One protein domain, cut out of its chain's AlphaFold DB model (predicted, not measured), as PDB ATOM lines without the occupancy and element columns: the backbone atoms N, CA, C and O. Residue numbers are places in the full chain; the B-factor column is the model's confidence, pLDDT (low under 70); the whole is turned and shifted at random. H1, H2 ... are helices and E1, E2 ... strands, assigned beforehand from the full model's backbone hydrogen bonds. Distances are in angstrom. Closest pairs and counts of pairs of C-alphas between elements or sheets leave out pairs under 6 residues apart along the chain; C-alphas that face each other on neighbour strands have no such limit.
ATOM      1  N   GLU A  12     148.550 136.755 105.699       78.56
ATOM      2  CA  GLU A  12     147.612 137.850 105.936       78.56
ATOM      3  C   GLU A  12     146.770 138.113 104.681       78.56
ATOM      4  O   GLU A  12     147.289 138.139 103.560       78.56
ATOM      5  N   PHE A  13     145.469 138.324 104.876       80.50
ATOM      6  CA  PHE A  13     144.507 138.540 103.800       80.50
ATOM      7  C   PHE A  13     143.744 139.846 104.022       80.50
ATOM      8  O   PHE A  13     142.975 139.933 104.987       80.50
ATOM      9  N   PRO A  14     143.852 140.834 103.114       87.88
ATOM     10  CA  PRO A  14     142.888 141.923 103.039       87.88
ATOM     11  C   PRO A  14     141.456 141.365 103.027       87.88
ATOM     12  O   PRO A  14     141.133 140.567 102.140       87.88
ATOM     13  N   PRO A  15     140.589 141.735 103.987       88.88
ATOM     14  CA  PRO A  15     139.295 141.090 104.167       88.88
ATOM     15  C   PRO A  15     138.246 141.673 103.215       88.88
ATOM     16  O   PRO A  15     137.252 142.254 103.651       88.88
ATOM     17  N   LEU A  16     138.470 141.535 101.904       89.62
ATOM     18  CA  LEU A  16     137.603 142.102 100.865       89.62
ATOM     19  C   LEU A  16     136.150 141.647 101.031       89.62
ATOM     20  O   LEU A  16     135.259 142.484 101.008       89.62
ATOM     21  N   TRP A  17     135.918 140.375 101.356       87.88
ATOM     22  CA  TRP A  17     134.596 139.797 101.644       87.88
ATOM     23  C   TRP A  17     133.826 140.476 102.796       87.88
ATOM     24  O   TRP A  17     132.635 140.231 102.978       87.88
ATOM     25  N   ARG A  18     134.479 141.321 103.609       88.12
ATOM     26  CA  ARG A  18     133.810 142.115 104.650       88.12
ATOM     27  C   ARG A  18     133.260 143.445 104.139       88.12
ATOM     28  O   ARG A  18     132.469 144.049 104.865       88.12
ATOM     29  N   LYS A  19     133.660 143.903 102.950       90.19
ATOM     30  CA  LYS A  19     133.156 145.152 102.372       90.19
ATOM     31  C   LYS A  19     131.663 145.037 102.068       90.19
ATOM     32  O   LYS A  19     131.175 143.996 101.631       90.19
ATOM     33  N   GLU A  20     130.962 146.145 102.280       88.81
ATOM     34  CA  GLU A  20     129.510 146.260 102.124       88.81
ATOM     35  C   GLU A  20     129.035 145.865 100.716       88.81
ATOM     36  O   GLU A  20     128.040 145.159 100.577       88.81
ATOM     37  N   GLU A  21     129.774 146.262  99.677       89.19
ATOM     38  CA  GLU A  21     129.445 145.975  98.274       89.19
ATOM     39  C   GLU A  21     129.327 144.468  97.987       89.19
ATOM     40  O   GLU A  21     128.319 144.018  97.441       89.19
ATOM     41  N   TYR A  22     130.297 143.665  98.441       86.94
ATOM     42  CA  TYR A  22     130.262 142.215  98.257       86.94
ATOM     43  C   TYR A  22     129.203 141.577  99.148       86.94
ATOM     44  O   TYR A  22     128.455 140.718  98.687       86.94
ATOM     45  N   LYS A  23     129.071 142.030 100.402       87.88
ATOM     46  CA  LYS A  23     128.015 141.535 101.295       87.88
ATOM     47  C   LYS A  23     126.633 141.677 100.666       87.88
ATOM     48  O   LYS A  23     125.875 140.712 100.659       87.88
ATOM     49  N   ARG A  24     126.323 142.845 100.098       89.19
ATOM     50  CA  ARG A  24     125.041 143.099  99.426       89.19
ATOM     51  C   ARG A  24     124.827 142.192  98.221       89.19
ATOM     52  O   ARG A  24     123.728 141.670  98.071       89.19
ATOM     53  N   ALA A  25     125.862 141.960  97.414       89.62
ATOM     54  CA  ALA A  25     125.770 141.067  96.260       89.62
ATOM     55  C   ALA A  25     125.392 139.631  96.668       89.62
ATOM     56  O   ALA A  25     124.458 139.067  96.106       89.62
ATOM     57  N   PHE A  26     126.043 139.060  97.687       88.94
ATOM     58  CA  PHE A  26     125.716 137.705  98.162       88.94
ATOM     59  C   PHE A  26     124.388 137.636  98.920       88.94
ATOM     60  O   PHE A  26     123.680 136.637  98.821       88.94
ATOM     61  N   VAL A  27     124.016 138.693  99.650       91.12
ATOM     62  CA  VAL A  27     122.682 138.794 100.262       91.12
ATOM     63  C   VAL A  27     121.596 138.777  99.197       91.12
ATOM     64  O   VAL A  27     120.640 138.023  99.353       91.12
ATOM     65  N   ALA A  28     121.756 139.534  98.114       91.12
ATOM     66  CA  ALA A  28     120.820 139.505  96.998       91.12
ATOM     67  C   ALA A  28     120.798 138.125  96.320       91.12
ATOM     68  O   ALA A  28     119.735 137.527  96.206       91.12
ATOM     69  N   ALA A  29     121.966 137.576  95.965       90.31
ATOM     70  CA  ALA A  29     122.078 136.299  95.256       90.31
ATOM     71  C   ALA A  29     121.536 135.089  96.039       90.31
ATOM     72  O   ALA A  29     121.183 134.079  95.440       90.31
ATOM     73  N   GLN A  30     121.487 135.162  97.372       93.12
ATOM     74  CA  GLN A  30     120.949 134.096  98.226       93.12
ATOM     75  C   GLN A  30     119.618 134.469  98.887       93.12
ATOM     76  O   GLN A  30     119.183 133.776  99.810       93.12
ATOM     77  N   HIS A  31     118.984 135.568  98.468       93.81
ATOM     78  CA  HIS A  31     117.729 136.078  99.036       93.81
ATOM     79  C   HIS A  31     117.778 136.221 100.573       93.81
ATOM     80  O   HIS A  31     116.836 135.900 101.295       93.81
ATOM     81  N   GLY A  32     118.933 136.630 101.109       92.81
ATOM     82  CA  GLY A  32     119.178 136.760 102.550       92.81
ATOM     83  C   GLY A  32     119.238 135.435 103.324       92.81
ATOM     84  O   GLY A  32     119.273 135.448 104.559       92.81
ATOM     85  N   LYS A  33     119.261 134.286 102.639       93.88
ATOM     86  CA  LYS A  33     119.314 132.950 103.243       93.88
ATOM     87  C   LYS A  33     120.747 132.452 103.397       93.88
ATOM     88  O   LYS A  33     121.624 132.693 102.573       93.88
ATOM     89  N   CYS A  34     120.973 131.678 104.451       94.62
ATOM     90  CA  CYS A  34     122.190 130.897 104.619       94.62
ATOM     91  C   CYS A  34     122.299 129.854 103.498       94.62
ATOM     92  O   CYS A  34     121.396 129.033 103.348       94.62
ATOM     93  N   GLY A  35     123.429 129.825 102.792       94.25
ATOM     94  CA  GLY A  35     123.679 128.903 101.676       94.25
ATOM     95  C   GLY A  35     123.759 127.430 102.076       94.25
ATOM     96  O   GLY A  35     123.739 126.559 101.221       94.25
ATOM     97  N   TYR A  36     123.822 127.145 103.379       95.62
ATOM     98  CA  TYR A  36     123.834 125.787 103.915       95.62
ATOM     99  C   TYR A  36     122.467 125.340 104.428       95.62
ATOM    100  O   TYR A  36     121.924 124.331 103.991       95.62
ATOM    101  N   CYS A  37     121.912 126.045 105.419       94.94
ATOM    102  CA  CYS A  37     120.688 125.592 106.083       94.94
ATOM    103  C   CYS A  37     119.409 126.215 105.522       94.94
ATOM    104  O   CYS A  37     118.334 125.771 105.914       94.94
ATOM    105  N   GLU A  38     119.519 127.219 104.647       95.25
ATOM    106  CA  GLU A  38     118.410 127.998 104.078       95.25
ATOM    107  C   GLU A  38     117.486 128.666 105.107       95.25
ATOM    108  O   GLU A  38     116.329 128.953 104.820       95.25
ATOM    109  N   THR A  39     117.991 128.931 106.313       92.88
ATOM    110  CA  THR A  39     117.372 129.867 107.266       92.88
ATOM    111  C   THR A  39     117.910 131.271 106.993       92.88
ATOM    112  O   THR A  39     119.021 131.399 106.472       92.88
ATOM    113  N   TYR A  40     117.182 132.325 107.368       91.44
ATOM    114  CA  TYR A  40     117.686 133.695 107.250       91.44
ATOM    115  C   TYR A  40     119.058 133.862 107.909       91.44
ATOM    116  O   TYR A  40     119.270 133.495 109.066       91.44
ATOM    117  N   ALA A  41     119.984 134.452 107.158       84.88
ATOM    118  CA  ALA A  41     121.306 134.844 107.631       84.88
ATOM    119  C   ALA A  41     121.348 136.318 108.084       84.88
ATOM    120  O   ALA A  41     122.426 136.841 108.337       84.88
ATOM    121  N   LEU A  42     120.186 136.980 108.179       68.56
ATOM    122  CA  LEU A  42     120.056 138.411 108.484       68.56
ATOM    123  C   LEU A  42     119.975 138.731 109.990       68.56
ATOM    124  O   LEU A  42     120.278 139.851 110.383       68.56
ATOM    125  N   ASN A  43     119.601 137.766 110.841       59.03
ATOM    126  CA  ASN A  43     119.378 137.997 112.283       59.03
ATOM    127  C   ASN A  43     120.658 137.982 113.144       59.03
ATOM    128  O   ASN A  43     120.597 138.164 114.355       59.03
ATOM    129  N   HIS A  44     121.817 137.778 112.528       58.00
ATOM    130  CA  HIS A  44     123.151 137.801 113.135       58.00
ATOM    131  C   HIS A  44     124.070 138.412 112.076       58.00
ATOM    132  O   HIS A  44     123.789 138.173 110.900       58.00
ATOM    133  N   PRO A  45     125.099 139.217 112.409       57.06
ATOM    134  CA  PRO A  45     125.841 139.966 111.398       57.06
ATOM    135  C   PRO A  45     126.248 139.037 110.240       57.06
ATOM    136  O   PRO A  45     126.993 138.082 110.471       57.06
ATOM    137  N   PRO A  46     125.725 139.263 109.018       66.44
ATOM    138  CA  PRO A  46     125.875 138.321 107.921       66.44
ATOM    139  C   PRO A  46     127.356 138.156 107.595       66.44
ATOM    140  O   PRO A  46     128.073 139.134 107.339       66.44
ATOM    141  N   ALA A  47     127.817 136.908 107.634       85.00
ATOM    142  CA  ALA A  47     129.189 136.561 107.326       85.00
ATOM    143  C   ALA A  47     129.263 136.008 105.906       85.00
ATOM    144  O   ALA A  47     128.572 135.047 105.558       85.00
ATOM    145  N   ILE A  48     130.138 136.612 105.105       91.69
ATOM    146  CA  ILE A  48     130.623 135.974 103.890       91.69
ATOM    147  C   ILE A  48     131.660 134.947 104.319       91.69
ATOM    148  O   ILE A  48     132.734 135.285 104.828       91.69
ATOM    149  N   GLU A  49     131.262 133.692 104.193       92.56
ATOM    150  CA  GLU A  49     132.012 132.518 104.583       92.56
ATOM    151  C   GLU A  49     132.852 131.991 103.423       92.56
ATOM    152  O   GLU A  49     132.469 132.118 102.262       92.56
ATOM    153  N   HIS A  50     133.996 131.389 103.757       94.50
ATOM    154  CA  HIS A  50     134.833 130.692 102.784       94.50
ATOM    155  C   HIS A  50     134.428 129.219 102.714       94.50
ATOM    156  O   HIS A  50     134.613 128.483 103.683       94.50
ATOM    157  N   TYR A  51     133.905 128.773 101.574       95.50
ATOM    158  CA  TYR A  51     133.536 127.377 101.341       95.50
ATOM    159  C   TYR A  51     134.725 126.436 101.615       95.50
ATOM    160  O   TYR A  51     134.658 125.603 102.519       95.50
ATOM    161  N   ALA A  52     135.845 126.663 100.934       94.62
ATOM    162  CA  ALA A  52     137.156 126.110 101.236       94.62
ATOM    163  C   ALA A  52     137.917 127.057 102.189       94.62
ATOM    164  O   ALA A  52     138.174 128.215 101.827       94.62
ATOM    165  N   PRO A  53     138.297 126.611 103.405       93.44
ATOM    166  CA  PRO A  53     138.982 127.451 104.383       93.44
ATOM    167  C   PRO A  53     140.310 127.986 103.845       93.44
ATOM    168  O   PRO A  53     141.164 127.221 103.404       93.44
ATOM    169  N   LYS A  54     140.510 129.307 103.914       90.88
ATOM    170  CA  LYS A  54     141.755 129.968 103.473       90.88
ATOM    171  C   LYS A  54     142.927 129.823 104.452       90.88
ATOM    172  O   LYS A  54     144.072 130.002 104.054       90.88
ATOM    173  N   GLY A  55     142.613 129.624 105.734       88.25
ATOM    174  CA  GLY A  55     143.532 129.776 106.862       88.25
ATOM    175  C   GLY A  55     144.083 128.437 107.311       88.25
ATOM    176  O   GLY A  55     145.073 127.988 106.768       88.25
ATOM    177  N   GLU A  56     143.440 127.812 108.286       90.25
ATOM    178  CA  GLU A  56     143.780 126.475 108.776       90.25
ATOM    179  C   GLU A  56     142.783 125.431 108.265       90.25
ATOM    180  O   GLU A  56     141.724 125.780 107.736       90.25
ATOM    181  N   LEU A  57     143.125 124.154 108.435       92.00
ATOM    182  CA  LEU A  57     142.228 123.035 108.167       92.00
ATOM    183  C   LEU A  57     142.055 122.175 109.405       92.00
ATOM    184  O   LEU A  57     143.017 121.877 110.115       92.00
ATOM    185  N   GLU A  58     140.826 121.718 109.599       93.12
ATOM    186  CA  GLU A  58     140.442 120.817 110.673       93.12
ATOM    187  C   GLU A  58     139.946 119.473 110.124       93.12
ATOM    188  O   GLU A  58     139.447 119.366 108.995       93.12
ATOM    189  N   ASP A  59     140.045 118.447 110.965       91.94
ATOM    190  CA  ASP A  59     139.359 117.177 110.792       91.94
ATOM    191  C   ASP A  59     138.445 116.868 111.972       91.94
ATOM    192  O   ASP A  59     138.785 117.119 113.130       91.94
ATOM    193  N   LEU A  60     137.268 116.329 111.669       92.75
ATOM    194  CA  LEU A  60     136.219 116.114 112.655       92.75
ATOM    195  C   LEU A  60     136.444 114.783 113.381       92.75
ATOM    196  O   LEU A  60     136.250 113.713 112.800       92.75
ATOM    197  N   ALA A  61     136.807 114.864 114.660       92.12
ATOM    198  CA  ALA A  61     137.011 113.709 115.529       92.12
ATOM    199  C   ALA A  61     135.708 113.270 116.218       92.12
ATOM    200  O   ALA A  61     135.450 112.074 116.330       92.12
ATOM    201  N   ASN A  62     134.865 114.222 116.629       93.81
ATOM    202  CA  ASN A  62     133.533 113.950 117.167       93.81
ATOM    203  C   ASN A  62     132.500 114.905 116.567       93.81
ATOM    204  O   ASN A  62     132.689 116.121 116.591       93.81
ATOM    205  N   ASP A  63     131.381 114.363 116.088       93.62
ATOM    206  CA  ASP A  63     130.315 115.146 115.462       93.62
ATOM    207  C   ASP A  63     129.690 116.154 116.439       93.62
ATOM    208  O   ASP A  63     129.293 117.248 116.028       93.62
ATOM    209  N   GLY A  64     129.628 115.805 117.726       94.31
ATOM    210  CA  GLY A  64     128.944 116.593 118.745       94.31
ATOM    211  C   GLY A  64     127.440 116.719 118.496       94.31
ATOM    212  O   GLY A  64     126.860 116.051 117.634       94.31
ATOM    213  N   MET A  65     126.793 117.579 119.279       93.31
ATOM    214  CA  MET A  65     125.349 117.806 119.219       93.31
ATOM    215  C   MET A  65     124.997 119.273 119.434       93.31
ATOM    216  O   MET A  65     125.762 120.039 120.018       93.31
ATOM    217  N   GLU A  66     123.821 119.676 118.964       93.44
ATOM    218  CA  GLU A  66     123.250 120.963 119.342       93.44
ATOM    219  C   GLU A  66     123.094 121.062 120.868       93.44
ATOM    220  O   GLU A  66     122.715 120.101 121.542       93.44
ATOM    221  N   ALA A  67     123.430 122.227 121.421       89.56
ATOM    222  CA  ALA A  67     123.194 122.515 122.826       89.56
ATOM    223  C   ALA A  67     121.707 122.826 123.056       89.56
ATOM    224  O   ALA A  67     121.113 123.632 122.338       89.56
ATOM    225  N   ASP A  68     121.108 122.208 124.073       81.38
ATOM    226  CA  ASP A  68     119.673 122.322 124.331       81.38
ATOM    227  C   ASP A  68     119.263 123.771 124.616       81.38
ATOM    228  O   ASP A  68     119.797 124.428 125.509       81.38
ATOM    229  N   GLY A  69     118.312 124.287 123.829       72.69
ATOM    230  CA  GLY A  69     117.778 125.643 123.987       72.69
ATOM    231  C   GLY A  69     118.766 126.779 123.687       72.69
ATOM    232  O   GLY A  69     118.419 127.940 123.896       72.69
ATOM    233  N   LEU A  70     119.969 126.481 123.183       73.81
ATOM    234  CA  LEU A  70     121.027 127.458 122.927       73.81
ATOM    235  C   LEU A  70     121.480 127.434 121.461       73.81
ATOM    236  O   LEU A  70     121.337 126.449 120.745       73.81
ATOM    237  N   TYR A  71     122.084 128.534 121.005       71.00
ATOM    238  CA  TYR A  71     122.651 128.653 119.652       71.00
ATOM    239  C   TYR A  71     123.986 127.892 119.465       71.00
ATOM    240  O   TYR A  71     124.569 127.939 118.382       71.00
ATOM    241  N   GLY A  72     124.466 127.201 120.507       84.69
ATOM    242  CA  GLY A  72     125.779 126.559 120.564       84.69
ATOM    243  C   GLY A  72     125.813 125.091 120.130       84.69
ATOM    244  O   GLY A  72     124.788 124.446 119.899       84.69
ATOM    245  N   VAL A  73     127.033 124.560 120.051       90.94
ATOM    246  CA  VAL A  73     127.326 123.147 119.788       90.94
ATOM    247  C   VAL A  73     128.121 122.604 120.972       90.94
ATOM    248  O   VAL A  73     129.077 123.240 121.410       90.94
ATOM    249  N   ARG A  74     127.728 121.443 121.499       92.88
ATOM    250  CA  ARG A  74     128.417 120.753 122.595       92.88
ATOM    251  C   ARG A  74     129.096 119.488 122.098       92.88
ATOM    252  O   ARG A  74     128.654 118.883 121.123       92.88
ATOM    253  N   GLU A  75     130.168 119.104 122.784       92.75
ATOM    254  CA  GLU A  75     130.901 117.845 122.569       92.75
ATOM    255  C   GLU A  75     131.491 117.665 121.157       92.75
ATOM    256  O   GLU A  75     132.048 116.614 120.859       92.75
ATOM    257  N   ARG A  76     131.420 118.674 120.280       93.62
ATOM    258  CA  ARG A  76     132.028 118.628 118.948       93.62
ATOM    259  C   ARG A  76     133.534 118.820 119.069       93.62
ATOM    260  O   ARG A  76     133.980 119.865 119.539       93.62
ATOM    261  N   ASP A  77     134.295 117.830 118.615       93.44
ATOM    262  CA  ASP A  77     135.760 117.843 118.630       93.44
ATOM    263  C   ASP A  77     136.285 117.846 117.194       93.44
ATOM    264  O   ASP A  77     135.945 116.974 116.391       93.44
ATOM    265  N   ALA A  78     137.108 118.838 116.877       92.38
ATOM    266  CA  ALA A  78     137.759 118.987 115.588       92.38
ATOM    267  C   ALA A  78     139.229 119.318 115.831       92.38
ATOM    268  O   ALA A  78     139.552 120.219 116.608       92.38
ATOM    269  N   ARG A  79     140.119 118.573 115.178       91.75
ATOM    270  CA  ARG A  79     141.566 118.693 115.350       91.75
ATOM    271  C   ARG A  79     142.151 119.417 114.162       91.75
ATOM    272  O   ARG A  79     141.865 119.056 113.024       91.75
ATOM    273  N   GLN A  80     142.995 120.405 114.419       91.62
ATOM    274  CA  GLN A  80     143.733 121.063 113.356       91.62
ATOM    275  C   GLN A  80     144.690 120.060 112.698       91.62
ATOM    276  O   GLN A  80     145.548 119.479 113.361       91.62
ATOM    277  N   ILE A  81     144.529 119.855 111.394       90.19
ATOM    278  CA  ILE A  81     145.373 118.970 110.578       90.19
ATOM    279  C   ILE A  81     146.363 119.749 109.715       90.19
ATOM    280  O   ILE A  81     147.307 119.168 109.189       90.19
ATOM    281  N   SER A  82     146.147 121.058 109.550       88.25
ATOM    282  CA  SER A  82     147.065 121.932 108.829       88.25
ATOM    283  C   SER A  82     146.981 123.371 109.323       88.25
ATOM    284  O   SER A  82     145.899 123.882 109.611       88.25
ATOM    285  N   ALA A  83     148.129 124.044 109.385       86.00
ATOM    286  CA  ALA A  83     148.230 125.482 109.643       86.00
ATOM    287  C   ALA A  83     148.035 126.331 108.377       86.00
ATOM    288  O   ALA A  83     148.091 127.557 108.432       86.00
ATOM    289  N   THR A  84     147.833 125.690 107.225       85.06
ATOM    290  CA  THR A  84     147.552 126.349 105.949       85.06
ATOM    291  C   THR A  84     146.320 125.713 105.304       85.06
ATOM    292  O   THR A  84     146.049 124.529 105.470       85.06
ATOM    293  N   GLY A  85     145.544 126.508 104.580       89.44
ATOM    294  CA  GLY A  85     144.342 126.093 103.879       89.44
ATOM    295  C   GLY A  85     144.427 126.488 102.413       89.44
ATOM    296  O   GLY A  85     145.501 126.802 101.888       89.44
ATOM    297  N   TYR A  86     143.278 126.526 101.757       91.38
ATOM    298  CA  TYR A  86     143.106 126.864 100.347       91.38
ATOM    299  C   TYR A  86     143.237 128.378 100.121       91.38
ATOM    300  O   TYR A  86     142.332 129.051  99.631       91.38
ATOM    301  N   HIS A  87     144.365 128.950 100.535       89.19
ATOM    302  CA  HIS A  87     144.633 130.385 100.530       89.19
ATOM    303  C   HIS A  87     144.600 130.999  99.123       89.19
ATOM    304  O   HIS A  87     144.238 132.165  98.986       89.19
ATOM    305  N   TRP A  88     144.931 130.232  98.077       90.19
ATOM    306  CA  TRP A  88     144.802 130.676  96.683       90.19
ATOM    307  C   TRP A  88     143.341 130.878  96.259       90.19
ATOM    308  O   TRP A  88     143.087 131.639  95.336       90.19
ATOM    309  N   LEU A  89     142.378 130.276  96.969       91.88
ATOM    310  CA  LEU A  89     140.943 130.473  96.741       91.88
ATOM    311  C   LEU A  89     140.345 131.599  97.594       91.88
ATOM    312  O   LEU A  89     139.133 131.807  97.570       91.88
ATOM    313  N   ALA A  90     141.145 132.321  98.386       91.56
ATOM    314  CA  ALA A  90     140.625 133.313  99.333       91.56
ATOM    315  C   ALA A  90     139.805 134.435  98.668       91.56
ATOM    316  O   ALA A  90     138.937 135.017  99.316       91.56
ATOM    317  N   TYR A  91     140.074 134.720  97.390       92.06
ATOM    318  CA  TYR A  91     139.429 135.778  96.607       92.06
ATOM    319  C   TYR A  91     138.575 135.250  95.448       92.06
ATOM    320  O   TYR A  91     138.149 136.024  94.596       92.06
ATOM    321  N   GLU A  92     138.319 133.945  95.416       91.06
ATOM    322  CA  GLU A  92     137.490 133.323  94.390       91.06
ATOM    323  C   GLU A  92     136.008 133.507  94.711       91.06
ATOM    324  O   GLU A  92     135.548 133.143  95.794       91.06
ATOM    325  N   TRP A  93     135.234 134.006  93.746       89.00
ATOM    326  CA  TRP A  93     133.809 134.295  93.944       89.00
ATOM    327  C   TRP A  93     133.011 133.045  94.336       89.00
ATOM    328  O   TRP A  93     132.180 133.093  95.238       89.00
ATOM    329  N   LYS A  94     133.331 131.900  93.716       90.12
ATOM    330  CA  LYS A  94     132.742 130.583  94.024       90.12
ATOM    331  C   LYS A  94     133.132 130.039  95.401       90.12
ATOM    332  O   LYS A  94     132.528 129.084  95.881       90.12
ATOM    333  N   ASN A  95     134.169 130.609  96.019       93.81
ATOM    334  CA  ASN A  95     134.607 130.239  97.356       93.81
ATOM    335  C   ASN A  95     133.912 131.068  98.443       93.81
ATOM    336  O   ASN A  95     134.112 130.802  99.624       93.81
ATOM    337  N   TRP A  96     133.110 132.062  98.070       93.00
ATOM    338  CA  TRP A  96     132.356 132.891  98.998       93.00
ATOM    339  C   TRP A  96     130.884 132.493  99.013       93.00
ATOM    340  O   TRP A  96     130.280 132.228  97.978       93.00
ATOM    341  N   LEU A  97     130.300 132.468 100.207       92.50
ATOM    342  CA  LEU A  97     128.868 132.267 100.387       92.50
ATOM    343  C   LEU A  97     128.355 133.046 101.600       92.50
ATOM    344  O   LEU A  97     129.048 133.196 102.604       92.50
ATOM    345  N   LEU A  98     127.115 133.510 101.553       93.94
ATOM    346  CA  LEU A  98     126.417 133.995 102.734       93.94
ATOM    347  C   LEU A  98     126.063 132.805 103.629       93.94
ATOM    348  O   LEU A  98     125.310 131.911 103.229       93.94
ATOM    349  N   ALA A  99     126.568 132.806 104.859       93.44
ATOM    350  CA  ALA A  99     126.262 131.785 105.853       93.44
ATOM    351  C   ALA A  99     125.846 132.420 107.183       93.44
ATOM    352  O   ALA A  99     126.377 133.449 107.598       93.44
ATOM    353  N   CYS A 100     124.906 131.780 107.882       92.38
ATOM    354  CA  CYS A 100     124.602 132.158 109.258       92.38
ATOM    355  C   CYS A 100     125.739 131.726 110.197       92.38
ATOM    356  O   CYS A 100     126.414 130.722 109.950       92.38
ATOM    357  N   GLU A 101     125.897 132.439 111.312       89.94
ATOM    358  CA  GLU A 101     126.933 132.181 112.321       89.94
ATOM    359  C   GLU A 101     126.940 130.725 112.805       89.94
ATOM    360  O   GLU A 101     127.996 130.115 112.948       89.94
ATOM    361  N   ARG A 102     125.759 130.119 112.972       90.81
ATOM    362  CA  ARG A 102     125.645 128.717 113.386       90.81
ATOM    363  C   ARG A 102     126.302 127.763 112.399       90.81
ATOM    364  O   ARG A 102     127.026 126.866 112.815       90.81
ATOM    365  N   CYS A 103     126.019 127.915 111.104       93.81
ATOM    366  CA  CYS A 103     126.602 127.028 110.098       93.81
ATOM    367  C   CYS A 103     128.085 127.328 109.903       93.81
ATOM    368  O   CYS A 103     128.856 126.384 109.793       93.81
ATOM    369  N   ASN A 104     128.462 128.609 109.900       93.12
ATOM    370  CA  ASN A 104     129.843 129.041 109.739       93.12
ATOM    371  C   ASN A 104     130.704 128.649 110.956       93.12
ATOM    372  O   ASN A 104     131.471 127.693 110.894       93.12
ATOM    373  N   THR A 105     130.530 129.337 112.082       89.38
ATOM    374  CA  THR A 105     131.396 129.229 113.261       89.38
ATOM    375  C   THR A 105     131.087 127.997 114.111       89.38
ATOM    376  O   THR A 105     131.992 127.401 114.684       89.38
ATOM    377  N   GLY A 106     129.814 127.602 114.215       90.81
ATOM    378  CA  GLY A 106     129.406 126.497 115.091       90.81
ATOM    379  C   GLY A 106     129.712 125.113 114.513       90.81
ATOM    380  O   GLY A 106     130.297 124.266 115.188       90.81
ATOM    381  N   TRP A 107     129.302 124.873 113.265       94.75
ATOM    382  CA  TRP A 107     129.352 123.540 112.655       94.75
ATOM    383  C   TRP A 107     130.502 123.362 111.662       94.75
ATOM    384  O   TRP A 107     131.332 122.474 111.873       94.75
ATOM    385  N   LYS A 108     130.561 124.184 110.604       95.12
ATOM    386  CA  LYS A 108     131.542 124.033 109.523       95.12
ATOM    387  C   LYS A 108     132.962 124.327 109.997       95.12
ATOM    388  O   LYS A 108     133.841 123.512 109.751       95.12
ATOM    389  N   ARG A 109     133.191 125.465 110.662       94.19
ATOM    390  CA  ARG A 109     134.530 125.921 111.074       94.19
ATOM    391  C   ARG A 109     135.526 125.811 109.902       94.19
ATOM    392  O   ARG A 109     135.206 126.155 108.760       94.19
ATOM    393  N   SER A 110     136.704 125.260 110.172       94.56
ATOM    394  CA  SER A 110     137.761 124.995 109.200       94.56
ATOM    395  C   SER A 110     137.692 123.565 108.636       94.56
ATOM    396  O   SER A 110     138.671 123.063 108.083       94.56
ATOM    397  N   LEU A 111     136.541 122.889 108.758       95.00
ATOM    398  CA  LEU A 111     136.324 121.565 108.180       95.00
ATOM    399  C   LEU A 111     136.086 121.687 106.678       95.00
ATOM    400  O   LEU A 111     135.216 122.429 106.213       95.00
ATOM    401  N   PHE A 112     136.833 120.890 105.924       94.69
ATOM    402  CA  PHE A 112     136.673 120.772 104.484       94.69
ATOM    403  C   PHE A 112     136.971 119.327 104.068       94.69
ATOM    404  O   PHE A 112     138.141 118.954 103.897       94.69
ATOM    405  N   PRO A 113     135.939 118.463 104.026       93.25
ATOM    406  CA  PRO A 113     136.114 117.077 103.625       93.25
ATOM    407  C   PRO A 113     136.433 117.013 102.129       93.25
ATOM    408  O   PRO A 113     135.750 117.626 101.308       93.25
ATOM    409  N   VAL A 114     137.474 116.258 101.792       91.88
ATOM    410  CA  VAL A 114     137.893 115.966 100.416       91.88
ATOM    411  C   VAL A 114     138.037 114.458 100.274       91.88
ATOM    412  O   VAL A 114     138.430 113.802 101.245       91.88
ATOM    413  N   ARG A 115     137.686 113.902  99.112       89.88
ATOM    414  CA  ARG A 115     137.666 112.445  98.905       89.88
ATOM    415  C   ARG A 115     139.059 111.835  99.020       89.88
ATOM    416  O   ARG A 115     139.234 110.806  99.660       89.88
ATOM    417  N   GLU A 116     140.058 112.488  98.446       85.06
ATOM    418  CA  GLU A 116     141.408 111.958  98.256       85.06
ATOM    419  C   GLU A 116     142.284 112.040  99.528       85.06
ATOM    420  O   GLU A 116     143.509 112.167  99.471       85.06
ATOM    421  N   ARG A 117     141.686 111.972 100.726       72.00
ATOM    422  CA  ARG A 117     142.461 111.890 101.973       72.00
ATOM    423  C   ARG A 117     143.178 110.532 102.086       72.00
ATOM    424  O   ARG A 117     142.600 109.516 101.708       72.00
ATOM    425  N   PRO A 118     144.398 110.482 102.658       56.06
ATOM    426  CA  PRO A 118     145.122 111.562 103.330       56.06
ATOM    427  C   PRO A 118     146.197 112.200 102.425       56.06
ATOM    428  O   PRO A 118     147.379 111.883 102.535       56.06
ATOM    429  N   HIS A 119     145.836 113.129 101.538       56.97
ATOM    430  CA  HIS A 119     146.826 114.051 100.970       56.97
ATOM    431  C   HIS A 119     147.411 114.976 102.053       56.97
ATOM    432  O   HIS A 119     146.727 115.252 103.047       56.97
ATOM    433  N   PRO A 120     148.652 115.482 101.888       59.94
ATOM    434  CA  PRO A 120     149.157 116.565 102.723       59.94
ATOM    435  C   PRO A 120     148.218 117.763 102.544       59.94
ATOM    436  O   PRO A 120     148.177 118.389 101.493       59.94
ATOM    437  N   CYS A 121     147.375 118.009 103.542       66.00
ATOM    438  CA  CYS A 121     146.355 119.046 103.486       66.00
ATOM    439  C   CYS A 121     147.009 120.423 103.707       66.00
ATOM    440  O   CYS A 121     147.764 120.575 104.672       66.00
ATOM    441  N   PRO A 122     146.696 121.451 102.902       72.06
ATOM    442  CA  PRO A 122     145.903 121.432 101.677       72.06
ATOM    443  C   PRO A 122     146.781 121.000 100.476       72.06
ATOM    444  O   PRO A 122     147.993 121.224 100.509       72.06
ATOM    445  N   PRO A 123     146.194 120.421  99.412       71.25
ATOM    446  CA  PRO A 123     146.939 120.064  98.199       71.25
ATOM    447  C   PRO A 123     147.627 121.292  97.587       71.25
ATOM    448  O   PRO A 123     147.204 122.420  97.818       71.25
ATOM    449  N   THR A 124     148.671 121.119  96.776       78.56
ATOM    450  CA  THR A 124     149.198 122.263  96.005       78.56
ATOM    451  C   THR A 124     148.148 122.746  94.992       78.56
ATOM    452  O   THR A 124     147.354 121.922  94.545       78.56
ATOM    453  N   PRO A 125     148.144 124.024  94.559       80.19
ATOM    454  CA  PRO A 125     147.140 124.541  93.618       80.19
ATOM    455  C   PRO A 125     146.939 123.701  92.344       80.19
ATOM    456  O   PRO A 125     145.825 123.636  91.834       80.19
ATOM    457  N   ASP A 126     147.995 123.037  91.864       80.94
ATOM    458  CA  ASP A 126     147.983 122.211  90.648       80.94
ATOM    459  C   ASP A 126     147.518 120.758  90.875       80.94
ATOM    460  O   ASP A 126     147.394 119.985  89.925       80.94
ATOM    461  N   GLN A 127     147.288 120.349  92.127       83.75
ATOM    462  CA  GLN A 127     146.835 118.999  92.457       83.75
ATOM    463  C   GLN A 127     145.301 118.941  92.448       83.75
ATOM    464  O   GLN A 127     144.661 119.719  93.161       83.75
ATOM    465  N   PRO A 128     144.688 118.019  91.683       83.69
ATOM    466  CA  PRO A 128     143.243 117.849  91.699       83.69
ATOM    467  C   PRO A 128     142.781 117.281  93.046       83.69
ATOM    468  O   PRO A 128     143.452 116.448  93.651       83.69
ATOM    469  N   TYR A 129     141.611 117.723  93.497       88.69
ATOM    470  CA  TYR A 129     140.924 117.204  94.676       88.69
ATOM    471  C   TYR A 129     139.415 117.329  94.469       88.69
ATOM    472  O   TYR A 129     138.957 118.247  93.783       88.69
ATOM    473  N   THR A 130     138.642 116.443  95.094       91.62
ATOM    474  CA  THR A 130     137.182 116.482  95.053       91.62
ATOM    475  C   THR A 130     136.618 116.918  96.404       91.62
ATOM    476  O   THR A 130     136.659 116.145  97.369       91.62
TER     477      THR A 130
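This is residues 12 to 130 of the 275 residues of an uncharacterized protein of Sorangium cellulosum So0157-2 (UniProt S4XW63). What shape is this? It has little regular structure: mostly loops, with small sheet E1-E4 between helices H1 and H2, and hairpin E2-E3 off to one side. What builds it? The 119 printed residues hold two helices and four strands, H1, E1, E2, E3, E4, H2, of mixed class, with 38 residues in named elements. Both sheets are antiparallel. The whole is compact, radius of gyration of the C-alphas 14.9 A, spanning 38 by 36 by 25 A.

How do strands pair? E2, residues 57 to 62, and E3, residues 77 to 82, form a hairpin, N 59 and O 79 being 2.8 A apart, within hydrogen-bond range. In E1, residues 47 to 50, and E4, residues 96 to 99, N 49 and O 97 are within range at 2.8 A. Where are the helices? H1, residues 20 to 29, is closest to E4 at the C-alphas of Phe 26 and Leu 98, 5.9 A. H2, residues 101 to 108, is closest to E1 at those of Asn 104 and Glu 49, 6.6 A. H1 and H2 are apart. Every O i to N i+4 pair is within range in H1, 2 of 4 in H2.

Where does H1 begin? C-alpha 20 is at (129.510, 146.260, 102.124). Where does H2 end? C-alpha 108 is at (131.542, 124.033, 109.523). How long are E2 and E3? Each is 15.5 A from first to last C-alpha.

Which links are long? H1 to E1, E2 to E3 and E3 to E4 are. Any cut or low confidence? The printed part has no cut; residues 42 to 46 and 118 to 121 have pLDDT under 70.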